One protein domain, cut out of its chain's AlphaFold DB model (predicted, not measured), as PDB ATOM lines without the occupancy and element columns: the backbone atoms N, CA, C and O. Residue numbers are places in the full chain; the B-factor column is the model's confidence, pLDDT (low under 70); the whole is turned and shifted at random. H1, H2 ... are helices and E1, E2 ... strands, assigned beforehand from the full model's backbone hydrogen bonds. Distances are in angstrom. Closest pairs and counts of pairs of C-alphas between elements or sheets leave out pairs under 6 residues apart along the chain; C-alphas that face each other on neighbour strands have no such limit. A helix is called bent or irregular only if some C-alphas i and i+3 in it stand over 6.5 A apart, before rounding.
ATOM      1  N   VAL A 314      16.856 -12.599 130.771       35.84
ATOM      2  CA  VAL A 314      16.249 -13.847 130.250       35.84
ATOM      3  C   VAL A 314      16.705 -14.248 128.832       35.84
ATOM      4  O   VAL A 314      16.742 -15.441 128.509       35.84
ATOM      5  N   TRP A 315      17.153 -13.300 127.994       40.97
ATOM      6  CA  TRP A 315      17.819 -13.589 126.718       40.97
ATOM      7  C   TRP A 315      18.999 -14.571 126.828       40.97
ATOM      8  O   TRP A 315      19.148 -15.360 125.908       40.97
ATOM      9  N   TRP A 316      19.787 -14.635 127.911       40.94
ATOM     10  CA  TRP A 316      20.913 -15.583 128.019       40.94
ATOM     11  C   TRP A 316      20.469 -17.045 128.082       40.94
ATOM     12  O   TRP A 316      21.104 -17.899 127.463       40.94
ATOM     13  N   VAL A 317      19.364 -17.350 128.770       39.81
ATOM     14  CA  VAL A 317      18.794 -18.708 128.804       39.81
ATOM     15  C   VAL A 317      18.195 -19.060 127.444       39.81
ATOM     16  O   VAL A 317      18.426 -20.158 126.937       39.81
ATOM     17  N   TRP A 318      17.492 -18.120 126.803       44.66
ATOM     18  CA  TRP A 318      16.990 -18.312 125.438       44.66
ATOM     19  C   TRP A 318      18.117 -18.446 124.420       44.66
ATOM     20  O   TRP A 318      18.016 -19.277 123.527       44.66
ATOM     21  N   ILE A 319      19.216 -17.712 124.579       48.25
ATOM     22  CA  ILE A 319      20.428 -17.829 123.769       48.25
ATOM     23  C   ILE A 319      21.094 -19.173 124.015       48.25
ATOM     24  O   ILE A 319      21.447 -19.837 123.050       48.25
ATOM     25  N   ALA A 320      21.228 -19.625 125.262       47.94
ATOM     26  CA  ALA A 320      21.797 -20.930 125.574       47.94
ATOM     27  C   ALA A 320      20.947 -22.069 124.987       47.94
ATOM     28  O   ALA A 320      21.492 -22.977 124.358       47.94
ATOM     29  N   MET A 321      19.616 -21.996 125.108       46.06
ATOM     30  CA  MET A 321      18.701 -22.949 124.470       46.06
ATOM     31  C   MET A 321      18.755 -22.871 122.942       46.06
ATOM     32  O   MET A 321      18.812 -23.905 122.284       46.06
ATOM     33  N   PHE A 322      18.774 -21.669 122.364       51.19
ATOM     34  CA  PHE A 322      18.839 -21.450 120.919       51.19
ATOM     35  C   PHE A 322      20.163 -21.952 120.340       51.19
ATOM     36  O   PHE A 322      20.165 -22.675 119.347       51.19
ATOM     37  N   ILE A 323      21.287 -21.665 121.002       56.28
ATOM     38  CA  ILE A 323      22.606 -22.199 120.657       56.28
ATOM     39  C   ILE A 323      22.620 -23.722 120.820       56.28
ATOM     40  O   ILE A 323      23.121 -24.412 119.938       56.28
ATOM     41  N   GLY A 324      22.029 -24.270 121.886       50.00
ATOM     42  CA  GLY A 324      21.885 -25.716 122.076       50.00
ATOM     43  C   GLY A 324      21.100 -26.384 120.943       50.00
ATOM     44  O   GLY A 324      21.545 -27.384 120.378       50.00
ATOM     45  N   PHE A 325      19.977 -25.793 120.533       53.12
ATOM     46  CA  PHE A 325      19.158 -26.276 119.420       53.12
ATOM     47  C   PHE A 325      19.903 -26.191 118.082       53.12
ATOM     48  O   PHE A 325      19.913 -27.142 117.299       53.12
ATOM     49  N   ILE A 326      20.614 -25.085 117.854       60.72
ATOM     50  CA  ILE A 326      21.497 -24.898 116.705       60.72
ATOM     51  C   ILE A 326      22.605 -25.962 116.683       60.72
ATOM     52  O   ILE A 326      22.862 -26.554 115.635       60.72
ATOM     53  N   MET A 327      23.222 -26.268 117.827       56.88
ATOM     54  CA  MET A 327      24.246 -27.308 117.951       56.88
ATOM     55  C   MET A 327      23.692 -28.702 117.631       56.88
ATOM     56  O   MET A 327      24.374 -29.482 116.967       56.88
ATOM     57  N   ILE A 328      22.447 -29.007 118.017       55.28
ATOM     58  CA  ILE A 328      21.768 -30.263 117.654       55.28
ATOM     59  C   ILE A 328      21.538 -30.340 116.139       55.28
ATOM     60  O   ILE A 328      21.890 -31.344 115.515       55.28
ATOM     61  N   ILE A 329      21.009 -29.277 115.519       66.25
ATOM     62  CA  ILE A 329      20.823 -29.214 114.059       66.25
ATOM     63  C   ILE A 329      22.167 -29.402 113.349       66.25
ATOM     64  O   ILE A 329      22.276 -30.195 112.409       66.25
ATOM     65  N   PHE A 330      23.213 -28.725 113.816       58.38
ATOM     66  CA  PHE A 330      24.544 -28.844 113.237       58.38
ATOM     67  C   PHE A 330      25.156 -30.231 113.447       58.38
ATOM     68  O   PHE A 330      25.789 -30.739 112.523       58.38
ATOM     69  N   ALA A 331      24.916 -30.899 114.577       58.22
ATOM     70  CA  ALA A 331      25.338 -32.283 114.792       58.22
ATOM     71  C   ALA A 331      24.656 -33.252 113.805       58.22
ATOM     72  O   ALA A 331      25.313 -34.133 113.236       58.22
ATOM     73  N   LEU A 332      23.363 -33.056 113.524       58.78
ATOM     74  CA  LEU A 332      22.628 -33.829 112.517       58.78
ATOM     75  C   LEU A 332      23.167 -33.566 111.102       58.78
ATOM     76  O   LEU A 332      23.427 -34.508 110.345       58.78
ATOM     77  N   LEU A 333      23.412 -32.299 110.756       60.88
ATOM     78  CA  LEU A 333      24.025 -31.915 109.483       60.88
ATOM     79  C   LEU A 333      25.444 -32.480 109.339       60.88
ATOM     80  O   LEU A 333      25.793 -32.965 108.264       60.88
ATOM     81  N   ALA A 334      26.238 -32.504 110.411       56.00
ATOM     82  CA  ALA A 334      27.568 -33.105 110.429       56.00
ATOM     83  C   ALA A 334      27.514 -34.615 110.190       56.00
ATOM     84  O   ALA A 334      28.299 -35.132 109.391       56.00
ATOM     85  N   CYS A 335      26.555 -35.322 110.797       58.03
ATOM     86  CA  CYS A 335      26.320 -36.746 110.545       58.03
ATOM     87  C   CYS A 335      25.948 -37.016 109.074       58.03
ATOM     88  O   CYS A 335      26.407 -37.989 108.470       58.03
ATOM     89  N   LEU A 336      25.153 -36.142 108.450       57.66
ATOM     90  CA  LEU A 336      24.801 -36.252 107.029       57.66
ATOM     91  C   LEU A 336      25.971 -35.885 106.099       57.66
ATOM     92  O   LEU A 336      26.191 -36.550 105.079       57.66
ATOM     93  N   ALA A 337      26.751 -34.862 106.452       57.66
ATOM     94  CA  ALA A 337      27.902 -34.385 105.688       57.66
ATOM     95  C   ALA A 337      29.048 -35.403 105.678       57.66
ATOM     96  O   ALA A 337      29.625 -35.682 104.624       57.66
ATOM     97  N   THR A 338      29.332 -36.018 106.826       60.50
ATOM     98  CA  THR A 338      30.318 -37.100 106.960       60.50
ATOM     99  C   THR A 338      29.894 -38.351 106.188       60.50
ATOM    100  O   THR A 338      30.734 -38.983 105.541       60.50
ATOM    101  N   LYS A 339      28.591 -38.648 106.140       62.75
ATOM    102  CA  LYS A 339      28.016 -39.739 105.338       62.75
ATOM    103  C   LYS A 339      28.159 -39.526 103.829       62.75
ATOM    104  O   LYS A 339      28.496 -40.475 103.125       62.75
ATOM    105  N   LYS A 340      27.935 -38.305 103.323       67.19
ATOM    106  CA  LYS A 340      28.122 -37.960 101.895       67.19
ATOM    107  C   LYS A 340      29.566 -37.562 101.540       67.19
ATOM    108  O   LYS A 340      29.858 -37.357 100.367       67.19
ATOM    109  N   GLN A 341      30.464 -37.446 102.526       65.69
ATOM    110  CA  GLN A 341      31.833 -36.923 102.381       65.69
ATOM    111  C   GLN A 341      31.925 -35.611 101.576       65.69
ATOM    112  O   GLN A 341      32.919 -35.367 100.882       65.69
ATOM    113  N   ASN A 342      30.900 -34.758 101.648       73.81
ATOM    114  CA  ASN A 342      30.885 -33.508 100.900       73.81
ATOM    115  C   ASN A 342      31.788 -32.483 101.604       73.81
ATOM    116  O   ASN A 342      31.462 -32.003 102.690       73.81
ATOM    117  N   ARG A 343      32.935 -32.163 100.990       71.12
ATOM    118  CA  ARG A 343      33.950 -31.259 101.565       71.12
ATOM    119  C   ARG A 343      33.394 -29.873 101.871       71.12
ATOM    120  O   ARG A 343      33.785 -29.296 102.876       71.12
ATOM    121  N   CYS A 344      32.488 -29.367 101.033       73.44
ATOM    122  CA  CYS A 344      31.889 -28.049 101.226       73.44
ATOM    123  C   CYS A 344      31.073 -28.006 102.529       73.44
ATOM    124  O   CYS A 344      31.299 -27.146 103.371       73.44
ATOM    125  N   MET A 345      30.228 -29.018 102.762       69.12
ATOM    126  CA  MET A 345      29.432 -29.128 103.992       69.12
ATOM    127  C   MET A 345      30.295 -29.324 105.246       69.12
ATOM    128  O   MET A 345      30.012 -28.717 106.273       69.12
ATOM    129  N   LEU A 346      31.363 -30.133 105.171       69.38
ATOM    130  CA  LEU A 346      32.301 -30.288 106.294       69.38
ATOM    131  C   LEU A 346      33.034 -28.981 106.624       69.38
ATOM    132  O   LEU A 346      33.262 -28.696 107.793       69.38
ATOM    133  N   LEU A 347      33.405 -28.199 105.605       76.75
ATOM    134  CA  LEU A 347      34.100 -26.926 105.785       76.75
ATOM    135  C   LEU A 347      33.180 -25.867 106.399       76.75
ATOM    136  O   LEU A 347      33.597 -25.179 107.325       76.75
ATOM    137  N   VAL A 348      31.924 -25.782 105.949       76.06
ATOM    138  CA  VAL A 348      30.912 -24.904 106.560       76.06
ATOM    139  C   VAL A 348      30.663 -25.300 108.016       76.06
ATOM    140  O   VAL A 348      30.685 -24.441 108.892       76.06
ATOM    141  N   PHE A 349      30.505 -26.596 108.302       72.75
ATOM    142  CA  PHE A 349      30.331 -27.078 109.675       72.75
ATOM    143  C   PHE A 349      31.547 -26.760 110.560       72.75
ATOM    144  O   PHE A 349      31.380 -26.323 111.699       72.75
ATOM    145  N   TRP A 350      32.767 -26.927 110.036       80.81
ATOM    146  CA  TRP A 350      33.988 -26.559 110.752       80.81
ATOM    147  C   TRP A 350      34.034 -25.064 111.069       80.81
ATOM    148  O   TRP A 350      34.282 -24.708 112.217       80.81
ATOM    149  N   LEU A 351      33.747 -24.201 110.086       76.69
ATOM    150  CA  LEU A 351      33.724 -22.749 110.278       76.69
ATOM    151  C   LEU A 351      32.718 -22.336 111.351       76.69
ATOM    152  O   LEU A 351      33.059 -21.541 112.220       76.69
ATOM    153  N   VAL A 352      31.508 -22.898 111.328       73.12
ATOM    154  CA  VAL A 352      30.477 -22.576 112.322       73.12
ATOM    155  C   VAL A 352      30.866 -23.075 113.713       73.12
ATOM    156  O   VAL A 352      30.788 -22.318 114.675       73.12
ATOM    157  N   THR A 353      31.334 -24.320 113.830       71.69
ATOM    158  CA  THR A 353      31.750 -24.891 115.123       71.69
ATOM    159  C   THR A 353      32.940 -24.128 115.705       71.69
ATOM    160  O   THR A 353      32.981 -23.863 116.902       71.69
ATOM    161  N   PHE A 354      33.894 -23.728 114.859       76.00
ATOM    162  CA  PHE A 354      35.039 -22.922 115.268       76.00
ATOM    163  C   PHE A 354      34.623 -21.502 115.677       76.00
ATOM    164  O   PHE A 354      35.090 -21.008 116.697       76.00
ATOM    165  N   ALA A 355      33.705 -20.866 114.942       73.25
ATOM    166  CA  ALA A 355      33.163 -19.558 115.308       73.25
ATOM    167  C   ALA A 355      32.424 -19.595 116.657       73.25
ATOM    168  O   ALA A 355      32.626 -18.709 117.486       73.25
ATOM    169  N   LEU A 356      31.628 -20.642 116.906       72.12
ATOM    170  CA  LEU A 356      30.959 -20.861 118.192       72.12
ATOM    171  C   LEU A 356      31.964 -21.097 119.322       72.12
ATOM    172  O   LEU A 356      31.830 -20.490 120.379       72.12
ATOM    173  N   LEU A 357      32.999 -21.911 119.097       75.31
ATOM    174  CA  LEU A 357      34.089 -22.102 120.056       75.31
ATOM    175  C   LEU A 357      34.776 -20.771 120.393       75.31
ATOM    176  O   LEU A 357      34.963 -20.468 121.568       75.31
ATOM    177  N   CYS A 358      35.124 -19.958 119.390       75.19
ATOM    178  CA  CYS A 358      35.710 -18.636 119.615       75.19
ATOM    179  C   CYS A 358      34.777 -17.735 120.435       75.19
ATOM    180  O   CYS A 358      35.244 -17.084 121.365       75.19
ATOM    181  N   LEU A 359      33.474 -17.733 120.136       70.31
ATOM    182  CA  LEU A 359      32.474 -17.007 120.922       70.31
ATOM    183  C   LEU A 359      32.434 -17.489 122.376       70.31
ATOM    184  O   LEU A 359      32.526 -16.665 123.280       70.31
ATOM    185  N   PHE A 360      32.368 -18.801 122.614       73.44
ATOM    186  CA  PHE A 360      32.368 -19.357 123.968       73.44
ATOM    187  C   PHE A 360      33.636 -19.007 124.737       73.44
ATOM    188  O   PHE A 360      33.543 -18.648 125.902       73.44
ATOM    189  N   VAL A 361      34.805 -19.057 124.096       74.00
ATOM    190  CA  VAL A 361      36.073 -18.669 124.730       74.00
ATOM    191  C   VAL A 361      36.078 -17.178 125.076       74.00
ATOM    192  O   VAL A 361      36.465 -16.827 126.185       74.00
ATOM    193  N   ILE A 362      35.606 -16.301 124.184       70.75
ATOM    194  CA  ILE A 362      35.511 -14.857 124.456       70.75
ATOM    195  C   ILE A 362      34.576 -14.591 125.643       70.75
ATOM    196  O   ILE A 362      34.945 -13.858 126.561       70.75
ATOM    197  N   VAL A 363      33.393 -15.216 125.660       67.19
ATOM    198  CA  VAL A 363      32.417 -15.062 126.750       67.19
ATOM    199  C   VAL A 363      32.952 -15.658 128.056       67.19
ATOM    200  O   VAL A 363      32.827 -15.026 129.099       67.19
ATOM    201  N   ALA A 364      33.616 -16.816 128.013       68.56
ATOM    202  CA  ALA A 364      34.249 -17.432 129.178       68.56
ATOM    203  C   ALA A 364      35.370 -16.553 129.750       68.56
ATOM    204  O   ALA A 364      35.451 -16.384 130.962       68.56
ATOM    205  N   CYS A 365      36.199 -15.937 128.900       71.81
ATOM    206  CA  CYS A 365      37.201 -14.962 129.332       71.81
ATOM    207  C   CYS A 365      36.557 -13.725 129.977       71.81
ATOM    208  O   CYS A 365      37.044 -13.257 131.008       71.81
ATOM    209  N   GLY A 366      35.455 -13.220 129.410       66.75
ATOM    210  CA  GLY A 366      34.673 -12.130 130.000       66.75
ATOM    211  C   GLY A 366      34.110 -12.497 131.376       66.75
ATOM    212  O   GLY A 366      34.316 -11.758 132.338       66.75
ATOM    213  N   ALA A 367      33.496 -13.677 131.495       68.88
ATOM    214  CA  ALA A 367      32.984 -14.214 132.755       68.88
ATOM    215  C   ALA A 367      34.101 -14.422 133.790       68.88
ATOM    216  O   ALA A 367      33.921 -14.071 134.951       68.88
ATOM    217  N   SER A 368      35.281 -14.902 133.378       74.38
ATOM    218  CA  SER A 368      36.473 -14.995 134.234       74.38
ATOM    219  C   SER A 368      36.935 -13.642 134.759       74.38
ATOM    220  O   SER A 368      37.259 -13.526 135.940       74.38
ATOM    221  N   SER A 369      36.944 -12.611 133.911       72.31
ATOM    222  CA  SER A 369      37.301 -11.255 134.334       72.31
ATOM    223  C   SER A 369      36.274 -10.677 135.308       72.31
ATOM    224  O   SER A 369      36.651 -10.045 136.297       72.31
ATOM    225  N   PHE A 370      34.983 -10.891 135.045       70.38
ATOM    226  CA  PHE A 370      33.910 -10.436 135.924       70.38
ATOM    227  C   PHE A 370      33.962 -11.153 137.275       70.38
ATOM    228  O   PHE A 370      33.972 -10.485 138.303       70.38
ATOM    229  N   TYR A 371      34.118 -12.480 137.274       73.50
ATOM    230  CA  TYR A 371      34.265 -13.283 138.488       73.50
ATOM    231  C   TYR A 371      35.460 -12.835 139.334       73.50
ATOM    232  O   TYR A 371      35.307 -12.611 140.527       73.50
ATOM    233  N   ALA A 372      36.631 -12.621 138.724       73.12
ATOM    234  CA  ALA A 372      37.805 -12.122 139.443       73.12
ATOM    235  C   ALA A 372      37.545 -10.759 140.114       73.12
ATOM    236  O   ALA A 372      38.061 -10.466 141.192       73.12
ATOM    237  N   THR A 373      36.721  -9.925 139.479       76.25
ATOM    238  CA  THR A 373      36.332  -8.615 140.006       76.25
ATOM    239  C   THR A 373      35.305  -8.760 141.135       76.25
ATOM    240  O   THR A 373      35.476  -8.147 142.186       76.25
ATOM    241  N   SER A 374      34.287  -9.615 140.981       71.69
ATOM    242  CA  SER A 374      33.274  -9.867 142.016       71.69
ATOM    243  C   SER A 374      33.851 -10.556 143.253       71.69
ATOM    244  O   SER A 374      33.465 -10.213 144.365       71.69
ATOM    245  N   THR A 375      34.829 -11.456 143.097       79.62
ATOM    246  CA  THR A 375      35.536 -12.054 144.241       79.62
ATOM    247  C   THR A 375      36.318 -11.015 145.029       79.62
ATOM    248  O   THR A 375      36.338 -11.074 146.252       79.62
ATOM    249  N   ASN A 376      36.919 -10.025 144.360       81.00
ATOM    250  CA  ASN A 376      37.583  -8.930 145.067       81.00
ATOM    251  C   ASN A 376      36.576  -8.089 145.857       81.00
ATOM    252  O   ASN A 376      36.874  -7.707 146.983       81.00
ATOM    253  N   LEU A 377      35.398  -7.815 145.282       81.88
ATOM    254  CA  LEU A 377      34.328  -7.069 145.954       81.88
ATOM    255  C   LEU A 377      33.767  -7.824 147.164       81.88
ATOM    256  O   LEU A 377      33.488  -7.200 148.180       81.88
ATOM    257  N   ARG A 378      33.648  -9.154 147.076       79.88
ATOM    258  CA  ARG A 378      33.140 -10.004 148.161       79.88
ATOM    259  C   ARG A 378      33.927  -9.843 149.465       79.88
ATOM    260  O   ARG A 378      33.342  -9.919 150.533       79.88
ATOM    261  N   HIS A 379      35.236  -9.619 149.388       77.38
ATOM    262  CA  HIS A 379      36.094  -9.467 150.569       77.38
ATOM    263  C   HIS A 379      36.167  -8.022 151.096       77.38
ATOM    264  O   HIS A 379      36.983  -7.729 151.971       77.38
ATOM    265  N   MET A 380      35.375  -7.096 150.545       82.06
ATOM    266  CA  MET A 380      35.373  -5.694 150.957       82.06
ATOM    267  C   MET A 380      34.241  -5.400 151.937       82.06
ATOM    268  O   MET A 380      33.100  -5.807 151.756       82.06
ATOM    269  N   THR A 381      34.556  -4.603 152.952       81.50
ATOM    270  CA  THR A 381      33.568  -4.093 153.911       81.50
ATOM    271  C   THR A 381      32.617  -3.080 153.252       81.50
ATOM    272  O   THR A 381      33.010  -2.412 152.286       81.50
ATOM    273  N   PRO A 382      31.412  -2.837 153.811       79.88
ATOM    274  CA  PRO A 382      30.480  -1.832 153.285       79.88
ATOM    275  C   PRO A 382      31.104  -0.443 153.112       79.88
ATOM    276  O   PRO A 382      30.822   0.266 152.152       79.88
ATOM    277  N   GLY A 383      31.997  -0.055 154.029       79.88
ATOM    278  CA  GLY A 383      32.720   1.211 153.940       79.88
ATOM    279  C   GLY A 383      33.680   1.269 152.751       79.88
ATOM    280  O   GLY A 383      33.793   2.319 152.130       79.88
ATOM    281  N   GLN A 384      34.345   0.161 152.415       84.38
ATOM    282  CA  GLN A 384      35.271   0.070 151.279       84.38
ATOM    283  C   GLN A 384      34.540   0.034 149.931       84.38
ATOM    284  O   GLN A 384      35.042   0.608 148.965       84.38
ATOM    285  N   LEU A 385      33.346  -0.566 149.878       85.56
ATOM    286  CA  LEU A 385      32.503  -0.607 148.675       85.56
ATOM    287  C   LEU A 385      32.069   0.793 148.196       85.56
ATOM    288  O   LEU A 385      31.839   0.986 147.006       85.56
ATOM    289  N   ASN A 386      32.048   1.793 149.080       84.62
ATOM    290  CA  ASN A 386      31.771   3.189 148.713       84.62
ATOM    291  C   ASN A 386      32.973   3.910 148.063       84.62
ATOM    292  O   ASN A 386      32.828   4.999 147.520       84.62
ATOM    293  N   TYR A 387      34.186   3.346 148.116       85.88
ATOM    294  CA  TYR A 387      35.407   3.992 147.601       85.88
ATOM    295  C   TYR A 387      36.074   3.177 146.489       85.88
ATOM    296  O   TYR A 387      37.301   3.073 146.411       85.88
ATOM    297  N   LEU A 388      35.263   2.592 145.610       88.56
ATOM    298  CA  LEU A 388      35.744   1.777 144.499       88.56
ATOM    299  C   LEU A 388      36.223   2.629 143.316       88.56
ATOM    300  O   LEU A 388      35.639   3.654 142.965       88.56
ATOM    301  N   GLY A 389      37.272   2.150 142.643       84.44
ATOM    302  CA  GLY A 389      37.781   2.710 141.392       84.44
ATOM    303  C   GLY A 389      37.974   1.641 140.314       84.44
ATOM    304  O   GLY A 389      38.058   0.448 140.607       84.44
ATOM    305  N   GLY A 390      38.059   2.073 139.052       86.75
ATOM    306  CA  GLY A 390      38.381   1.203 137.916       86.75
ATOM    307  C   GLY A 390      37.353   0.093 137.660       86.75
ATOM    308  O   GLY A 390      36.147   0.331 137.698       86.75
ATOM    309  N   SER A 391      37.835  -1.124 137.390       74.81
ATOM    310  CA  SER A 391      37.003  -2.293 137.065       74.81
ATOM    311  C   SER A 391      36.098  -2.737 138.216       74.81
ATOM    312  O   SER A 391      34.967  -3.147 137.972       74.81
ATOM    313  N   ASN A 392      36.559  -2.608 139.465       83.75
ATOM    314  CA  ASN A 392      35.778  -2.979 140.649       83.75
ATOM    315  C   ASN A 392      34.527  -2.107 140.785       83.75
ATOM    316  O   ASN A 392      33.454  -2.621 141.085       83.75
ATOM    317  N   LYS A 393      34.655  -0.806 140.494       87.75
ATOM    318  CA  LYS A 393      33.513   0.110 140.486       87.75
ATOM    319  C   LYS A 393      32.495  -0.284 139.418       87.75
ATOM    320  O   LYS A 393      31.321  -0.391 139.728       87.75
ATOM    321  N   HIS A 394      32.943  -0.576 138.197       80.81
ATOM    322  CA  HIS A 394      32.038  -0.978 137.118       80.81
ATOM    323  C   HIS A 394      31.277  -2.274 137.443       80.81
ATOM    324  O   HIS A 394      30.094  -2.385 137.137       80.81
ATOM    325  N   ALA A 395      31.932  -3.270 138.047       79.06
ATOM    326  CA  ALA A 395      31.247  -4.498 138.453       79.06
ATOM    327  C   ALA A 395      30.237  -4.240 139.582       79.06
ATOM    328  O   ALA A 395      29.125  -4.755 139.525       79.06
ATOM    329  N   TYR A 396      30.598  -3.417 140.569       86.69
ATOM    330  CA  TYR A 396      29.698  -3.036 141.658       86.69
ATOM    331  C   TYR A 396      28.487  -2.234 141.160       86.69
ATOM    332  O   TYR A 396      27.358  -2.548 141.526       86.69
ATOM    333  N   ASP A 397      28.709  -1.260 140.274       87.88
ATOM    334  CA  ASP A 397      27.651  -0.470 139.642       87.88
ATOM    335  C   ASP A 397      26.696  -1.367 138.845       87.88
ATOM    336  O   ASP A 397      25.486  -1.220 138.972       87.88
ATOM    337  N   HIS A 398      27.221  -2.357 138.114       82.75
ATOM    338  CA  HIS A 398      26.399  -3.315 137.370       82.75
ATOM    339  C   HIS A 398      25.554  -4.219 138.284       82.75
ATOM    340  O   HIS A 398      24.390  -4.484 137.992       82.75
ATOM    341  N   ILE A 399      26.114  -4.675 139.412       84.19
ATOM    342  CA  ILE A 399      25.371  -5.451 140.421       84.19
ATOM    343  C   ILE A 399      24.252  -4.600 141.030       84.19
ATOM    344  O   ILE A 399      23.121  -5.066 141.167       84.19
ATOM    345  N   ARG A 400      24.565  -3.348 141.373       89.81
ATOM    346  CA  ARG A 400      23.613  -2.389 141.936       89.81
ATOM    347  C   ARG A 400      22.480  -2.060 140.969       89.81
ATOM    348  O   ARG A 400      21.324  -2.039 141.378       89.81
ATOM    349  N   GLU A 401      22.804  -1.833 139.701       86.56
ATOM    350  CA  GLU A 401      21.822  -1.590 138.644       86.56
ATOM    351  C   GLU A 401      20.882  -2.788 138.478       86.56
ATOM    352  O   GLU A 401      19.663  -2.620 138.470       86.56
ATOM    353  N   GLY A 402      21.434  -4.006 138.418       79.56
ATOM    354  CA  GLY A 402      20.646  -5.236 138.344       79.56
ATOM    355  C   GLY A 402      19.700  -5.402 139.536       79.56
ATOM    356  O   GLY A 402      18.530  -5.720 139.343       79.56
ATOM    357  N   TYR A 403      20.183  -5.133 140.753       86.62
ATOM    358  CA  TYR A 403      19.350  -5.145 141.957       86.62
ATOM    359  C   TYR A 403      18.208  -4.126 141.863       86.62
ATOM    360  O   TYR A 403      17.055  -4.483 142.089       86.62
ATOM    361  N   GLY A 404      18.522  -2.876 141.505       86.06
ATOM    362  CA  GLY A 404      17.536  -1.800 141.398       86.06
ATOM    363  C   GLY A 404      16.455  -2.086 140.357       86.06
ATOM    364  O   GLY A 404      15.285  -1.818 140.613       86.06
ATOM    365  N   ASN A 405      16.829  -2.691 139.225       83.31
ATOM    366  CA  ASN A 405      15.869  -3.114 138.209       83.31
ATOM    367  C   ASN A 405      14.903  -4.170 138.754       83.31
ATOM    368  O   ASN A 405      13.705  -3.956 138.667       83.31
ATOM    369  N   VAL A 406      15.391  -5.244 139.390       80.12
ATOM    370  CA  VAL A 406      14.496  -6.274 139.958       80.12
ATOM    371  C   VAL A 406      13.601  -5.694 141.051       80.12
ATOM    372  O   VAL A 406      12.407  -5.968 141.075       80.12
ATOM    373  N   PHE A 407      14.163  -4.865 141.931       88.00
ATOM    374  CA  PHE A 407      13.411  -4.241 143.017       88.00
ATOM    375  C   PHE A 407      12.263  -3.371 142.485       88.00
ATOM    376  O   PHE A 407      11.145  -3.440 142.984       88.00
ATOM    377  N   ARG A 408      12.525  -2.566 141.450       86.75
ATOM    378  CA  ARG A 408      11.525  -1.670 140.865       86.75
ATOM    379  C   ARG A 408      10.531  -2.398 139.968       86.75
ATOM    380  O   ARG A 408       9.349  -2.076 140.005       86.75
ATOM    381  N   ASP A 409      11.004  -3.323 139.140       83.44
ATOM    382  CA  ASP A 409      10.155  -4.051 138.194       83.44
ATOM    383  C   ASP A 409       9.112  -4.898 138.940       83.44
ATOM    384  O   ASP A 409       8.010  -5.085 138.425       83.44
ATOM    385  N   ASP A 410       9.426  -5.313 140.174       83.44
ATOM    386  CA  ASP A 410       8.511  -6.021 141.072       83.44
ATOM    387  C   ASP A 410       7.770  -5.135 142.090       83.44
ATOM    388  O   ASP A 410       7.167  -5.640 143.038       83.44
ATOM    389  N   ASN A 411       7.845  -3.808 141.923       89.06
ATOM    390  CA  ASN A 411       7.263  -2.807 142.824       89.06
ATOM    391  C   ASN A 411       7.543  -3.080 144.314       89.06
ATOM    392  O   ASN A 411       6.664  -2.914 145.163       89.06
ATOM    393  N   CYS A 412       8.766  -3.501 144.637       90.06
ATOM    394  CA  CYS A 412       9.156  -3.751 146.014       90.06
ATOM    395  C   CYS A 412       9.181  -2.453 146.844       90.06
ATOM    396  O   CYS A 412       9.478  -1.373 146.337       90.06
ATOM    397  N   ASP A 413       8.939  -2.568 148.148       95.06
ATOM    398  CA  ASP A 413       9.103  -1.493 149.129       95.06
ATOM    399  C   ASP A 413       9.790  -2.023 150.395       95.06
ATOM    400  O   ASP A 413       9.598  -3.169 150.810       95.06
ATOM    401  N   VAL A 414      10.626  -1.181 151.000       93.88
ATOM    402  CA  VAL A 414      11.292  -1.452 152.272       93.88
ATOM    403  C   VAL A 414      11.685  -0.149 152.956       93.88
ATOM    404  O   VAL A 414      12.275   0.758 152.367       93.88
ATOM    405  N   THR A 415      11.439  -0.080 154.261       91.56
ATOM    406  CA  THR A 415      11.907   1.029 155.095       91.56
ATOM    407  C   THR A 415      13.076   0.586 155.961       91.56
ATOM    408  O   THR A 415      12.902  -0.249 156.849       91.56
ATOM    409  N   CYS A 416      14.251   1.177 155.756       88.81
ATOM    410  CA  CYS A 416      15.426   0.944 156.590       88.81
ATOM    411  C   CYS A 416      15.802   2.198 157.382       88.81
ATOM    412  O   CYS A 416      15.799   3.314 156.866       88.81
ATOM    413  N   THR A 417      16.142   2.009 158.654       85.94
ATOM    414  CA  THR A 417      16.547   3.069 159.578       85.94
ATOM    415  C   THR A 417      17.957   2.788 160.097       85.94
ATOM    416  O   THR A 417      18.184   1.745 160.717       85.94
ATOM    417  N   PRO A 418      18.934   3.677 159.852       81.12
ATOM    418  CA  PRO A 418      20.271   3.507 160.398       81.12
ATOM    419  C   PRO A 418      20.242   3.767 161.909       81.12
ATOM    420  O   PRO A 418      19.898   4.862 162.351       81.12
ATOM    421  N   GLY A 419      20.594   2.763 162.708       72.50
ATOM    422  CA  GLY A 419      20.915   2.925 164.124       72.50
ATOM    423  C   GLY A 419      22.381   3.315 164.338       72.50
ATOM    424  O   GLY A 419      23.155   3.441 163.389       72.50
ATOM    425  N   ASP A 420      22.781   3.475 165.604       66.25
ATOM    426  CA  ASP A 420      24.161   3.844 165.963       66.25
ATOM    427  C   ASP A 420      25.189   2.765 165.579       66.25
ATOM    428  O   ASP A 420      26.335   3.083 165.264       66.25
ATOM    429  N   VAL A 421      24.768   1.495 165.579       64.25
ATOM    430  CA  VAL A 421      25.630   0.329 165.302       64.25
ATOM    431  C   VAL A 421      25.080  -0.558 164.177       64.25
ATOM    432  O   VAL A 421      25.860  -1.151 163.438       64.25
ATOM    433  N   PHE A 422      23.753  -0.615 164.008       73.19
ATOM    434  CA  PHE A 422      23.080  -1.512 163.060       73.19
ATOM    435  C   PHE A 422      21.999  -0.782 162.271       73.19
ATOM    436  O   PHE A 422      21.293   0.063 162.823       73.19
ATOM    437  N   VAL A 423      21.825  -1.154 161.007       79.88
ATOM    438  CA  VAL A 423      20.686  -0.724 160.190       79.88
ATOM    439  C   VAL A 423      19.518  -1.661 160.476       79.88
ATOM    440  O   VAL A 423      19.660  -2.876 160.394       79.88
ATOM    441  N   LYS A 424      18.360  -1.104 160.836       83.62
ATOM    442  CA  LYS A 424      17.125  -1.864 161.045       83.62
ATOM    443  C   LYS A 424      16.208  -1.671 159.853       83.62
ATOM    444  O   LYS A 424      15.756  -0.550 159.621       83.62
ATOM    445  N   CYS A 425      15.916  -2.747 159.139       87.00
ATOM    446  CA  CYS A 425      14.958  -2.741 158.043       87.00
ATOM    447  C   CYS A 425      13.625  -3.355 158.473       87.00
ATOM    448  O   CYS A 425      13.585  -4.271 159.293       87.00
ATOM    449  N   GLY A 426      12.536  -2.799 157.947       87.81
ATOM    450  CA  GLY A 426      11.209  -3.394 158.017       87.81
ATOM    451  C   GLY A 426      11.095  -4.613 157.103       87.81
ATOM    452  O   GLY A 426      12.053  -5.003 156.436       87.81
ATOM    453  N   GLN A 427       9.902  -5.200 157.079       90.44
ATOM    454  CA  GLN A 427       9.585  -6.263 156.136       90.44
ATOM    455  C   GLN A 427       9.558  -5.701 154.709       90.44
ATOM    456  O   GLN A 427       9.042  -4.605 154.488       90.44
ATOM    457  N   VAL A 428      10.121  -6.451 153.768       92.19
ATOM    458  CA  VAL A 428      10.030  -6.174 152.339       92.19
ATOM    459  C   VAL A 428       8.658  -6.613 151.851       92.19
ATOM    460  O   VAL A 428       8.207  -7.710 152.181       92.19
ATOM    461  N   THR A 429       8.010  -5.773 151.056       94.44
ATOM    462  CA  THR A 429       6.768  -6.111 150.354       94.44
ATOM    463  C   THR A 429       6.994  -5.965 148.862       94.44
ATOM    464  O   THR A 429       7.432  -4.894 148.460       94.44
ATOM    465  N   CYS A 430       6.706  -6.990 148.064       92.50
ATOM    466  CA  CYS A 430       6.802  -6.937 146.600       92.50
ATOM    467  C   CYS A 430       5.542  -7.527 145.946       92.50
ATOM    468  O   CYS A 430       4.720  -8.133 146.635       92.50
ATOM    469  N   ASP A 431       5.388  -7.358 144.628       89.50
ATOM    470  CA  ASP A 431       4.262  -7.926 143.876       89.50
ATOM    471  C   ASP A 431       4.323  -9.464 143.803       89.50
ATOM    472  O   ASP A 431       3.271 -10.113 143.781       89.50
ATOM    473  N   HIS A 432       5.528 -10.055 143.794       83.19
ATOM    474  CA  HIS A 432       5.717 -11.507 143.789       83.19
ATOM    475  C   HIS A 432       6.392 -12.015 145.076       83.19
ATOM    476  O   HIS A 432       7.436 -11.522 145.515       83.19
ATOM    477  N   ASP A 433       5.809 -13.066 145.665       77.75
ATOM    478  CA  ASP A 433       6.249 -13.642 146.945       77.75
ATOM    479  C   ASP A 433       7.693 -14.186 146.898       77.75
ATOM    480  O   ASP A 433       8.434 -14.081 147.873       77.75
ATOM    481  N   ASP A 434       8.139 -14.738 145.766       74.44
ATOM    482  CA  ASP A 434       9.486 -15.306 145.629       74.44
ATOM    483  C   ASP A 434      10.581 -14.226 145.568       74.44
ATOM    484  O   ASP A 434      11.699 -14.421 146.067       74.44
ATOM    485  N   ILE A 435      10.261 -13.073 144.973       75.38
ATOM    486  CA  ILE A 435      11.113 -11.885 144.970       75.38
ATOM    487  C   ILE A 435      11.135 -11.266 146.357       75.38
ATOM    488  O   ILE A 435      12.225 -10.998 146.872       75.38
ATOM    489  N   GLN A 436       9.972 -11.144 146.992       86.31
ATOM    490  CA  GLN A 436       9.854 -10.672 148.363       86.31
ATOM    491  C   GLN A 436      10.718 -11.494 149.327       86.31
ATOM    492  O   GLN A 436      11.557 -10.923 150.025       86.31
ATOM    493  N   ASP A 437      10.582 -12.822 149.329       79.81
ATOM    494  CA  ASP A 437      11.334 -13.718 150.215       79.81
ATOM    495  C   ASP A 437      12.845 -13.594 150.000       79.81
ATOM    496  O   ASP A 437      13.635 -13.597 150.950       79.81
ATOM    497  N   ARG A 438      13.279 -13.441 148.745       79.94
ATOM    498  CA  ARG A 438      14.701 -13.303 148.424       79.94
ATOM    499  C   ARG A 438      15.262 -11.945 148.831       79.94
ATOM    500  O   ARG A 438      16.349 -11.897 149.407       79.94
ATOM    501  N   MET A 439      14.538 -10.862 148.561       87.06
ATOM    502  CA  MET A 439      14.927  -9.516 148.986       87.06
ATOM    503  C   MET A 439      14.962  -9.423 150.510       87.06
ATOM    504  O   MET A 439      15.939  -8.928 151.076       87.06
ATOM    505  N   GLN A 440      13.944  -9.977 151.175       90.50
ATOM    506  CA  GLN A 440      13.890 -10.085 152.626       90.50
ATOM    507  C   GLN A 440      15.103 -10.847 153.149       90.50
ATOM    508  O   GLN A 440      15.756 -10.378 154.079       90.50
ATOM    509  N   LYS A 441      15.448 -11.982 152.538       85.12
ATOM    510  CA  LYS A 441      16.621 -12.766 152.922       85.12
ATOM    511  C   LYS A 441      17.909 -11.966 152.777       85.12
ATOM    512  O   LYS A 441      18.672 -11.901 153.730       85.12
ATOM    513  N   TRP A 442      18.141 -11.310 151.645       87.62
ATOM    514  CA  TRP A 442      19.359 -10.521 151.449       87.62
ATOM    515  C   TRP A 442      19.482  -9.349 152.418       87.62
ATOM    516  O   TRP A 442      20.570  -9.085 152.925       87.62
ATOM    517  N   ILE A 443      18.377  -8.659 152.700       88.69
ATOM    518  CA  ILE A 443      18.352  -7.563 153.672       88.69
ATOM    519  C   ILE A 443      18.561  -8.096 155.087       88.69
ATOM    520  O   ILE A 443      19.331  -7.519 155.849       88.69
ATOM    521  N   THR A 444      17.930  -9.214 155.442       84.88
ATOM    522  CA  THR A 444      18.085  -9.821 156.769       84.88
ATOM    523  C   THR A 444      19.522 -10.304 156.954       84.88
ATOM    524  O   THR A 444      20.184  -9.854 157.879       84.88
ATOM    525  N   SER A 445      20.056 -11.096 156.021       80.81
ATOM    526  CA  SER A 445      21.439 -11.588 156.047       80.81
ATOM    527  C   SER A 445      22.476 -10.462 156.007       80.81
ATOM    528  O   SER A 445      23.471 -10.531 156.720       80.81
ATOM    529  N   GLY A 446      22.233  -9.399 155.234       75.19
ATOM    530  CA  GLY A 446      23.117  -8.232 155.168       75.19
ATOM    531  C   GLY A 446      23.077  -7.330 156.408       75.19
ATOM    532  O   GLY A 446      24.016  -6.565 156.631       75.19
ATOM    533  N   THR A 447      22.024  -7.420 157.229       74.88
ATOM    534  CA  THR A 447      21.869  -6.636 158.471       74.88
ATOM    535  C   THR A 447      22.148  -7.438 159.745       74.88
ATOM    536  O   THR A 447      22.388  -6.836 160.795       74.88
ATOM    537  N   THR A 448      22.158  -8.774 159.679       65.94
ATOM    538  CA  THR A 448      22.534  -9.665 160.786       65.94
ATOM    539  C   THR A 448      24.047  -9.844 160.889       65.94
ATOM    540  O   THR A 448      24.737 -10.010 159.888       65.94
ATOM    541  N   VAL A 449      24.567  -9.853 162.118       55.44
ATOM    542  CA  VAL A 449      25.976 -10.155 162.402       55.44
ATOM    543  C   VAL A 449      26.169 -11.669 162.360       55.44
ATOM    544  O   VAL A 449      25.658 -12.358 163.237       55.44
ATOM    545  N   ASN A 450      26.911 -12.174 161.375       50.06
ATOM    546  CA  ASN A 450      27.527 -13.499 161.463       50.06
ATOM    547  C   ASN A 450      28.968 -13.324 161.965       50.06
ATOM    548  O   ASN A 450      29.686 -12.443 161.487       50.06
ATOM    549  N   ASP A 451      29.356 -14.120 162.963       44.16
ATOM    550  CA  ASP A 451      30.477 -13.849 163.877       44.16
ATOM    551  C   ASP A 451      31.893 -13.915 163.259       44.16
ATOM    552  O   ASP A 451      32.839 -13.488 163.916       44.16
ATOM    553  N   ASP A 452      32.066 -14.320 161.992       41.53
ATOM    554  CA  ASP A 452      33.410 -14.509 161.413       41.53
ATOM    555  C   ASP A 452      33.789 -13.610 160.218       41.53
ATOM    556  O   ASP A 452      34.971 -13.521 159.900       41.53
ATOM    557  N   ASP A 453      32.869 -12.852 159.606       40.78
ATOM    558  CA  ASP A 453      33.222 -11.915 158.520       40.78
ATOM    559  C   ASP A 453      32.287 -10.685 158.494       40.78
ATOM    560  O   ASP A 453      31.251 -10.656 157.838       40.78
ATOM    561  N   PHE A 454      32.671  -9.651 159.255       50.72
ATOM    562  CA  PHE A 454      32.264  -8.235 159.165       50.72
ATOM    563  C   PHE A 454      30.969  -7.878 158.402       50.72
ATOM    564  O   PHE A 454      31.022  -7.701 157.188       50.72
ATOM    565  N   VAL A 455      29.915  -7.435 159.111       50.91
ATOM    566  CA  VAL A 455      29.038  -6.351 158.602       50.91
ATOM    567  C   VAL A 455      28.506  -5.449 159.735       50.91
ATOM    568  O   VAL A 455      27.329  -5.459 160.082       50.91
ATOM    569  N   MET A 456      29.357  -4.584 160.303       51.34
ATOM    570  CA  MET A 456      28.858  -3.350 160.935       51.34
ATOM    571  C   MET A 456      28.703  -2.275 159.857       51.34
ATOM    572  O   MET A 456      29.678  -1.628 159.461       51.34
ATOM    573  N   GLN A 457      27.476  -2.041 159.397       57.62
ATOM    574  CA  GLN A 457      27.159  -0.804 158.690       57.62
ATOM    575  C   GLN A 457      26.994   0.323 159.701       57.62
ATOM    576  O   GLN A 457      25.890   0.654 160.125       57.62
ATOM    577  N   GLY A 458      28.114   0.942 160.079       64.62
ATOM    578  CA  GLY A 458      28.052   2.218 160.778       64.62
ATOM    579  C   GLY A 458      27.197   3.196 159.968       64.62
ATOM    580  O   GLY A 458      27.308   3.245 158.737       64.62
ATOM    581  N   SER A 459      26.370   3.993 160.647       76.31
ATOM    582  CA  SER A 459      25.418   4.930 160.025       76.31
ATOM    583  C   SER A 459      26.034   5.777 158.900       76.31
ATOM    584  O   SER A 459      25.391   6.054 157.892       76.31
ATOM    585  N   ARG A 460      27.323   6.124 159.010       81.81
ATOM    586  CA  ARG A 460      28.080   6.849 157.979       81.81
ATOM    587  C   ARG A 460      28.266   6.069 156.672       81.81
ATOM    588  O   ARG A 460      28.126   6.665 155.610       81.81
ATOM    589  N   ALA A 461      28.606   4.781 156.733       82.81
ATOM    590  CA  ALA A 461      28.811   3.959 155.537       82.81
ATOM    591  C   ALA A 461      27.483   3.685 154.821       82.81
ATOM    592  O   ALA A 461      27.430   3.768 153.594       82.81
ATOM    593  N   TYR A 462      26.417   3.449 155.591       87.75
ATOM    594  CA  TYR A 462      25.062   3.307 155.062       87.75
ATOM    595  C   TYR A 462      24.587   4.590 154.369       87.75
ATOM    596  O   TYR A 462      24.192   4.558 153.209       87.75
ATOM    597  N   ASN A 463      24.705   5.744 155.037       88.25
ATOM    598  CA  ASN A 463      24.276   7.026 154.471       88.25
ATOM    599  C   ASN A 463      25.071   7.416 153.214       88.25
ATOM    600  O   ASN A 463      24.509   7.987 152.282       88.25
ATOM    601  N   GLN A 464      26.368   7.090 153.169       88.69
ATOM    602  CA  GLN A 464      27.196   7.283 151.977       88.69
ATOM    603  C   GLN A 464      26.711   6.395 150.821       88.69
ATOM    604  O   GLN A 464      26.482   6.901 149.724       88.69
ATOM    605  N   CYS A 465      26.484   5.102 151.082       90.50
ATOM    606  CA  CYS A 465      25.936   4.177 150.090       90.50
ATOM    607  C   CYS A 465      24.583   4.667 149.566       90.50
ATOM    608  O   CYS A 465      24.362   4.671 148.355       90.50
ATOM    609  N   MET A 466      23.696   5.118 150.457       91.44
ATOM    610  CA  MET A 466      22.374   5.643 150.106       91.44
ATOM    611  C   MET A 466      22.478   6.821 149.146       91.44
ATOM    612  O   MET A 466      21.835   6.839 148.099       91.44
ATOM    613  N   HIS A 467      23.332   7.789 149.479       89.56
ATOM    614  CA  HIS A 467      23.555   8.966 148.650       89.56
ATOM    615  C   HIS A 467      24.090   8.598 147.255       89.56
ATOM    616  O   HIS A 467      23.678   9.181 146.251       89.56
ATOM    617  N   GLU A 468      25.004   7.630 147.176       87.75
ATOM    618  CA  GLU A 468      25.572   7.172 145.905       87.75
ATOM    619  C   GLU A 468      24.619   6.283 145.102       87.75
ATOM    620  O   GLU A 468      24.732   6.234 143.879       87.75
ATOM    621  N   SER A 469      23.708   5.569 145.763       89.19
ATOM    622  CA  SER A 469      22.799   4.603 145.133       89.19
ATOM    623  C   SER A 469      21.501   5.236 144.650       89.19
ATOM    624  O   SER A 469      20.989   4.816 143.622       89.19
ATOM    625  N   LEU A 470      21.022   6.302 145.297       89.62
ATOM    626  CA  LEU A 470      19.842   7.054 144.848       89.62
ATOM    627  C   LEU A 470      19.957   7.540 143.398       89.62
ATOM    628  O   LEU A 470      18.980   7.519 142.660       89.62
ATOM    629  N   ASN A 471      21.152   7.962 142.982       84.88
ATOM    630  CA  ASN A 471      21.400   8.463 141.628       84.88
ATOM    631  C   ASN A 471      21.994   7.402 140.691       84.88
ATOM    632  O   ASN A 471      22.452   7.749 139.605       84.88
ATOM    633  N   ALA A 472      22.062   6.143 141.124       84.12
ATOM    634  CA  ALA A 472      22.604   5.076 140.304       84.12
ATOM    635  C   ALA A 472      21.595   4.632 139.240       84.12
ATOM    636  O   ALA A 472      20.379   4.619 139.475       84.12
ATOM    637  N   ASP A 473      22.128   4.217 138.092       73.94
ATOM    638  CA  ASP A 473      21.351   3.544 137.058       73.94
ATOM    639  C   ASP A 473      20.660   2.304 137.665       73.94
ATOM    640  O   ASP A 473      21.178   1.657 138.577       73.94
ATOM    641  N   GLY A 474      19.433   2.025 137.225       70.69
ATOM    642  CA  GLY A 474      18.556   0.992 137.793       70.69
ATOM    643  C   GLY A 474      17.697   1.471 138.970       70.69
ATOM    644  O   GLY A 474      16.481   1.313 138.925       70.69
ATOM    645  N   ILE A 475      18.276   2.171 139.951       84.00
ATOM    646  CA  ILE A 475      17.558   2.671 141.145       84.00
ATOM    647  C   ILE A 475      16.760   3.954 140.852       84.00
ATOM    648  O   ILE A 475      15.646   4.116 141.340       84.00
ATOM    649  N   ASN A 476      17.277   4.853 140.005       84.12
ATOM    650  CA  ASN A 476      16.527   5.987 139.430       84.12
ATOM    651  C   ASN A 476      15.766   6.877 140.443       84.12
ATOM    652  O   ASN A 476      14.649   7.325 140.176       84.12
ATOM    653  N   GLY A 477      16.372   7.164 141.595       86.38
ATOM    654  CA  GLY A 477      15.790   8.016 142.636       86.38
ATOM    655  C   GLY A 477      14.856   7.300 143.611       86.38
ATOM    656  O   GLY A 477      14.336   7.953 144.516       86.38
ATOM    657  N   ASP A 478      14.662   5.988 143.471       89.38
ATOM    658  CA  ASP A 478      13.885   5.195 144.420       89.38
ATOM    659  C   ASP A 478      14.657   5.012 145.737       89.38
ATOM    660  O   ASP A 478      15.683   4.327 145.820       89.38
ATOM    661  N   SER A 479      14.157   5.654 146.795       90.12
ATOM    662  CA  SER A 479      14.753   5.575 148.123       90.12
ATOM    663  C   SER A 479      14.601   4.208 148.779       90.12
ATOM    664  O   SER A 479      15.472   3.853 149.571       90.12
ATOM    665  N   ALA A 480      13.540   3.456 148.475       91.50
ATOM    666  CA  ALA A 480      13.337   2.115 149.016       91.50
ATOM    667  C   ALA A 480      14.329   1.137 148.378       91.50
ATOM    668  O   ALA A 480      15.043   0.434 149.094       91.50
ATOM    669  N   ALA A 481      14.487   1.189 147.052       90.75
ATOM    670  CA  ALA A 481      15.474   0.377 146.341       90.75
ATOM    671  C   ALA A 481      16.914   0.699 146.780       90.75
ATOM    672  O   ALA A 481      17.714  -0.207 147.024       90.75
ATOM    673  N   ALA A 482      17.247   1.988 146.951       92.25
ATOM    674  CA  ALA A 482      18.539   2.398 147.502       92.25
ATOM    675  C   ALA A 482      18.738   1.875 148.934       92.25
ATOM    676  O   ALA A 482      19.818   1.378 149.259       92.25
ATOM    677  N   ALA A 483      17.705   1.959 149.777       91.50
ATOM    678  CA  ALA A 483      17.752   1.519 151.168       91.50
ATOM    679  C   ALA A 483      17.938   0.010 151.289       91.50
ATOM    680  O   ALA A 483      18.797  -0.428 152.059       91.50
ATOM    681  N   GLY A 484      17.185  -0.756 150.499       90.94
ATOM    682  CA  GLY A 484      17.287  -2.205 150.401       90.94
ATOM    683  C   GLY A 484      18.653  -2.643 149.887       90.94
ATOM    684  O   GLY A 484      19.308  -3.469 150.527       90.94
ATOM    685  N   PHE A 485      19.143  -2.033 148.802       92.31
ATOM    686  CA  PHE A 485      20.473  -2.336 148.274       92.31
ATOM    687  C   PHE A 485      21.551  -2.036 149.309       92.31
ATOM    688  O   PHE A 485      22.387  -2.885 149.593       92.31
ATOM    689  N   CYS A 486      21.526  -0.851 149.919       91.69
ATOM    690  CA  CYS A 486      22.541  -0.486 150.895       91.69
ATOM    691  C   CYS A 486      22.491  -1.365 152.134       91.69
ATOM    692  O   CYS A 486      23.554  -1.673 152.642       91.69
ATOM    693  N   ALA A 487      21.325  -1.835 152.579       89.81
ATOM    694  CA  ALA A 487      21.225  -2.789 153.683       89.81
ATOM    695  C   ALA A 487      21.711  -4.209 153.324       89.81
ATOM    696  O   ALA A 487      22.103  -4.959 154.212       89.81
ATOM    697  N   SER A 488      21.711  -4.575 152.039       89.81
ATOM    698  CA  SER A 488      22.022  -5.930 151.558       89.81
ATOM    699  C   SER A 488      23.268  -6.039 150.673       89.81
ATOM    700  O   SER A 488      23.574  -7.118 150.171       89.81
ATOM    701  N   ASN A 489      24.017  -4.953 150.472       89.44
ATOM    702  CA  ASN A 489      25.028  -4.858 149.416       89.44
ATOM    703  C   ASN A 489      26.108  -5.950 149.476       89.44
ATOM    704  O   ASN A 489      26.475  -6.495 148.437       89.44
ATOM    705  N   VAL A 490      26.596  -6.297 150.669       85.62
ATOM    706  CA  VAL A 490      27.593  -7.363 150.858       85.62
ATOM    707  C   VAL A 490      27.012  -8.721 150.464       85.62
ATOM    708  O   VAL A 490      27.623  -9.446 149.679       85.62
ATOM    709  N   GLU A 491      25.805  -9.030 150.936       85.56
ATOM    710  CA  GLU A 491      25.141 -10.307 150.675       85.56
ATOM    711  C   GLU A 491      24.783 -10.475 149.190       85.56
ATOM    712  O   GLU A 491      24.989 -11.540 148.597       85.56
ATOM    713  N   VAL A 492      24.314  -9.401 148.551       85.69
ATOM    714  CA  VAL A 492      24.033  -9.377 147.111       85.69
ATOM    715  C   VAL A 492      25.321  -9.620 146.320       85.69
ATOM    716  O   VAL A 492      25.343 -10.463 145.421       85.69
ATOM    717  N   VAL A 493      26.421  -8.942 146.665       86.00
ATOM    718  CA  VAL A 493      27.728  -9.132 146.008       86.00
ATOM    719  C   VAL A 493      28.238 -10.564 146.185       86.00
ATOM    720  O   VAL A 493      28.715 -11.170 145.221       86.00
ATOM    721  N   GLN A 494      28.111 -11.131 147.385       83.00
ATOM    722  CA  GLN A 494      28.499 -12.509 147.672       83.00
ATOM    723  C   GLN A 494      27.688 -13.500 146.834       83.00
ATOM    724  O   GLN A 494      28.268 -14.341 146.138       83.00
ATOM    725  N   THR A 495      26.365 -13.351 146.826       80.56
ATOM    726  CA  THR A 495      25.449 -14.176 146.032       80.56
ATOM    727  C   THR A 495      25.788 -14.110 144.538       80.56
ATOM    728  O   THR A 495      25.939 -15.144 143.881       80.56
ATOM    729  N   VAL A 496      25.995 -12.907 143.990       76.19
ATOM    730  CA  VAL A 496      26.379 -12.732 142.579       76.19
ATOM    731  C   VAL A 496      27.735 -13.371 142.281       76.19
ATOM    732  O   VAL A 496      27.894 -13.995 141.232       76.19
ATOM    733  N   SER A 497      28.704 -13.283 143.196       77.50
ATOM    734  CA  SER A 497      30.011 -13.920 143.012       77.50
ATOM    735  C   SER A 497      29.901 -15.444 142.892       77.50
ATOM    736  O   SER A 497      30.608 -16.043 142.078       77.50
ATOM    737  N   TYR A 498      29.015 -16.083 143.661       74.56
ATOM    738  CA  TYR A 498      28.767 -17.522 143.551       74.56
ATOM    739  C   TYR A 498      28.102 -17.898 142.224       74.56
ATOM    740  O   TYR A 498      28.521 -18.855 141.568       74.56
ATOM    741  N   TYR A 499      27.121 -17.117 141.768       71.00
ATOM    742  CA  TYR A 499      26.502 -17.344 140.460       71.00
ATOM    743  C   TYR A 499      27.480 -17.132 139.300       71.00
ATOM    744  O   TYR A 499      27.497 -17.926 138.356       71.00
ATOM    745  N   ALA A 500      28.340 -16.116 139.387       68.19
ATOM    746  CA  ALA A 500      29.382 -15.860 138.399       68.19
ATOM    747  C   ALA A 500      30.372 -17.034 138.294       68.19
ATOM    748  O   ALA A 500      30.743 -17.415 137.181       68.19
ATOM    749  N   LEU A 501      30.741 -17.664 139.418       73.19
ATOM    750  CA  LEU A 501      31.558 -18.884 139.422       73.19
ATOM    751  C   LEU A 501      30.864 -20.031 138.680       73.19
ATOM    752  O   LEU A 501      31.477 -20.684 137.834       73.19
ATOM    753  N   GLY A 502      29.583 -20.267 138.974       64.00
ATOM    754  CA  GLY A 502      28.796 -21.308 138.313       64.00
ATOM    755  C   GLY A 502      28.724 -21.106 136.796       64.00
ATOM    756  O   GLY A 502      28.991 -22.035 136.029       64.00
ATOM    757  N   ALA A 503      28.443 -19.876 136.355       63.75
ATOM    758  CA  ALA A 503      28.400 -19.516 134.938       63.75
ATOM    759  C   ALA A 503      29.765 -19.692 134.249       63.75
ATOM    760  O   ALA A 503      29.843 -20.251 133.153       63.75
ATOM    761  N   LEU A 504      30.849 -19.275 134.909       73.88
ATOM    762  CA  LEU A 504      32.221 -19.444 134.431       73.88
ATOM    763  C   LEU A 504      32.559 -20.915 134.201       73.88
ATOM    764  O   LEU A 504      33.048 -21.272 133.125       73.88
ATOM    765  N   ILE A 505      32.282 -21.773 135.188       70.69
ATOM    766  CA  ILE A 505      32.529 -23.214 135.083       70.69
ATOM    767  C   ILE A 505      31.727 -23.786 133.911       70.69
ATOM    768  O   ILE A 505      32.296 -24.477 133.064       70.69
ATOM    769  N   GLY A 506      30.439 -23.444 133.808       67.94
ATOM    770  CA  GLY A 506      29.579 -23.886 132.711       67.94
ATOM    771  C   GLY A 506      30.130 -23.515 131.328       67.94
ATOM    772  O   GLY A 506      30.217 -24.369 130.445       67.94
ATOM    773  N   LEU A 507      30.572 -22.268 131.144       69.12
ATOM    774  CA  LEU A 507      31.105 -21.779 129.869       69.12
ATOM    775  C   LEU A 507      32.426 -22.454 129.475       69.12
ATOM    776  O   LEU A 507      32.587 -22.855 128.319       69.12
ATOM    777  N   TRP A 508      33.356 -22.628 130.418       76.94
ATOM    778  CA  TRP A 508      34.622 -23.322 130.152       76.94
ATOM    779  C   TRP A 508      34.418 -24.794 129.807       76.94
ATOM    780  O   TRP A 508      35.089 -25.315 128.914       76.94
ATOM    781  N   VAL A 509      33.458 -25.450 130.459       72.75
ATOM    782  CA  VAL A 509      33.073 -26.827 130.144       72.75
ATOM    783  C   VAL A 509      32.549 -26.919 128.706       72.75
ATOM    784  O   VAL A 509      33.025 -27.751 127.931       72.75
ATOM    785  N   VAL A 510      31.639 -26.028 128.297       69.12
ATOM    786  CA  VAL A 510      31.115 -25.998 126.918       69.12
ATOM    787  C   VAL A 510      32.222 -25.709 125.893       69.12
ATOM    788  O   VAL A 510      32.299 -26.376 124.855       69.12
ATOM    789  N   ALA A 511      33.128 -24.769 126.177       70.19
ATOM    790  CA  ALA A 511      34.273 -24.474 125.312       70.19
ATOM    791  C   ALA A 511      35.207 -25.691 125.160       70.19
ATOM    792  O   ALA A 511      35.601 -26.056 124.051       70.19
ATOM    793  N   PHE A 512      35.513 -26.379 126.263       75.19
ATOM    794  CA  PHE A 512      36.339 -27.582 126.244       75.19
ATOM    795  C   PHE A 512      35.714 -28.697 125.395       75.19
ATOM    796  O   PHE A 512      36.418 -29.348 124.626       75.19
ATOM    797  N   PHE A 513      34.393 -28.884 125.460       68.31
ATOM    798  CA  PHE A 513      33.700 -29.914 124.679       68.31
ATOM    799  C   PHE A 513      33.498 -29.562 123.199       68.31
ATOM    800  O   PHE A 513      33.395 -30.463 122.366       68.31
ATOM    801  N   THR A 514      33.477 -28.279 122.837       69.19
ATOM    802  CA  THR A 514      33.373 -27.842 121.430       69.19
ATOM    803  C   THR A 514      34.709 -27.906 120.681       69.19
ATOM    804  O   THR A 514      34.728 -27.998 119.449       69.19
ATOM    805  N   LEU A 515      35.832 -27.966 121.404       72.56
ATOM    806  CA  LEU A 515      37.179 -28.029 120.837       72.56
ATOM    807  C   LEU A 515      37.494 -29.354 120.093       72.56
ATOM    808  O   LEU A 515      37.931 -29.276 118.938       72.56
ATOM    809  N   PRO A 516      37.246 -30.568 120.636       75.56
ATOM    810  CA  PRO A 516      37.507 -31.816 119.916       75.56
ATOM    811  C   PRO A 516      36.728 -31.963 118.597       75.56
ATOM    812  O   PRO A 516      37.358 -32.319 117.596       75.56
ATOM    813  N   PRO A 517      35.415 -31.647 118.514       67.56
ATOM    814  CA  PRO A 517      34.687 -31.633 117.244       67.56
ATOM    815  C   PRO A 517      35.297 -30.679 116.208       67.56
ATOM    816  O   PRO A 517      35.424 -31.047 115.035       67.56
ATOM    817  N   ALA A 518      35.731 -29.484 116.627       70.12
ATOM    818  CA  ALA A 518      36.381 -28.521 115.740       70.12
ATOM    819  C   ALA A 518      37.722 -29.060 115.204       70.12
ATOM    820  O   ALA A 518      37.974 -29.017 113.996       70.12
ATOM    821  N   ILE A 519      38.562 -29.639 116.067       74.69
ATOM    822  CA  ILE A 519      39.849 -30.230 115.664       74.69
ATOM    823  C   ILE A 519      39.628 -31.440 114.749       74.69
ATOM    824  O   ILE A 519      40.245 -31.537 113.688       74.69
ATOM    825  N   PHE A 520      38.722 -32.348 115.113       72.62
ATOM    826  CA  PHE A 520      38.460 -33.566 114.347       72.62
ATOM    827  C   PHE A 520      37.946 -33.253 112.939       72.62
ATOM    828  O   PHE A 520      38.402 -33.840 111.956       72.62
ATOM    829  N   THR A 521      37.051 -32.270 112.819       71.50
ATOM    830  CA  THR A 521      36.544 -31.827 111.516       71.50
ATOM    831  C   THR A 521      37.660 -31.203 110.670       71.50
ATOM    832  O   THR A 521      37.756 -31.503 109.478       71.50
ATOM    833  N   CYS A 522      38.567 -30.427 111.278       74.94
ATOM    834  CA  CYS A 522      39.756 -29.898 110.598       74.94
ATOM    835  C   CYS A 522      40.650 -31.024 110.051       74.94
ATOM    836  O   CYS A 522      41.011 -31.033 108.871       74.94
ATOM    837  N   VAL A 523      40.943 -32.033 110.880       76.00
ATOM    838  CA  VAL A 523      41.761 -33.195 110.492       76.00
ATOM    839  C   VAL A 523      41.114 -33.973 109.342       76.00
ATOM    840  O   VAL A 523      41.805 -34.347 108.391       76.00
ATOM    841  N   LEU A 524      39.790 -34.175 109.367       71.00
ATOM    842  CA  LEU A 524      39.059 -34.848 108.285       71.00
ATOM    843  C   LEU A 524      39.133 -34.094 106.949       71.00
ATOM    844  O   LEU A 524      39.199 -34.728 105.889       71.00
ATOM    845  N   ILE A 525      39.137 -32.759 106.976       74.62
ATOM    846  CA  ILE A 525      39.287 -31.925 105.776       74.62
ATOM    847  C   ILE A 525      40.723 -32.028 105.234       74.62
ATOM    848  O   ILE A 525      40.913 -32.258 104.033       74.62
ATOM    849  N   CYS A 526      41.727 -31.916 106.108       76.12
ATOM    850  CA  CYS A 526      43.145 -31.894 105.739       76.12
ATOM    851  C   CYS A 526      43.694 -33.268 105.305       76.12
ATOM    852  O   CYS A 526      44.487 -33.345 104.365       76.12
ATOM    853  N   GLY A 527      43.237 -34.374 105.906       65.06
ATOM    854  CA  GLY A 527      43.798 -35.715 105.681       65.06
ATOM    855  C   GLY A 527      43.590 -36.308 104.278       65.06
ATOM    856  O   GLY A 527      44.282 -37.247 103.889       65.06
ATOM    857  N   LYS A 528      42.670 -35.771 103.464       57.22
ATOM    858  CA  LYS A 528      42.286 -36.378 102.171       57.22
ATOM    859  C   LYS A 528      43.167 -35.955 100.980       57.22
ATOM    860  O   LYS A 528      42.940 -36.448  99.877       57.22
TER     861      LYS A 528
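Overview. This is residues 314 to 528 of the 558 residues of an uncharacterized protein of Perkinsus olseni (UniProt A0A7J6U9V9). Two long helices, H2 and H7b, run side by side in opposite ways as a stalk, with a head at one end made of H4, H5, H6, H7a, the short H3 and the small strand hairpin E1 and E2. At the other end of the stalk H1 folds back from H2 to make a narrow V, and residues 314 to 322 stand free. The printed part has 215 residues, with seven named helices and two named strands in the order H1 H2 H3 H4 E1 E2 H5 H6 H7; the class is mostly helix, and the sheet E1 - E2 is antiparallel. The whole is loose, with a radius of gyration of the C-alphas of 23.1 A, and a rod spanning 77 by 33 by 30 A.

Arrangement. H1, residues 315 to 340, and H2, residues 343 to 378, form a helical hairpin at a shallow tilt of 28 degrees; residues 330 to 338 of H1 touch residues 343 to 349 of H2, the closest C-alphas being Ala 337 and Met 345, 5.7 A. H3, residues 382 to 385, only just touches H6, residues 459 to 470, with 3 pairs of C-alphas within 8 A, the closest Gly 383 and Ala 461, 5.0 A. H4, residues 390 to 409, touches H2 about perpendicular at 86 degrees, closest at C-alphas Thr 373 and Asn 392, 5.7 A. E1, residues 416 to 418, and E2, residues 423 to 425, are an antiparallel hairpin, with N 417 and O 424 within hydrogen-bond range at 2.8 A. H7, residues 479 to 528, was assigned as one helix by its hydrogen bonds but is bent, C-alphas 487 and 490 being 8.3 A apart; its arms H7a, residues 479 to 487, and H7b, residues 490 to 528, stand about perpendicular at 81 degrees. H7b touches H2 at a shallow tilt of 22 degrees, opposite ways, closest at C-alphas Arg 378 and Gln 494, 5.3 A. H7a touches H6, closest at C-alphas Ser 469 and Ala 482, 5.3 A. H5, residues 433 to 447, touches H7a, closest at C-alphas Ile 443 and Ala 487, 5.6 A. Every O i to N i+4 pair is within hydrogen-bond range in H1, H2, H4, H5, H6 and H7a, and 32 of 35 in H7b; H3 is too short for one.

Along the chain. H1 begins at C-alpha 315 (17.819, -13.589, 126.718) and is 36.3 A long; H2 is 51.2 A, H4 28.7 A and H5 20.6 A. H7b is 58.6 A long and ends at C-alpha 528 (42.286, -36.378, 102.171).

Size, cuts and confidence. The C-alphas farthest apart, Asp 420 and Lys 528, are 77.6 A apart. The printed part has no cut, and the link H5 to H6 is long, with 11 residues. Mean pLDDT of the printed part is 75.1; residues 314 to 341 and 448 to 458 are among those under 70.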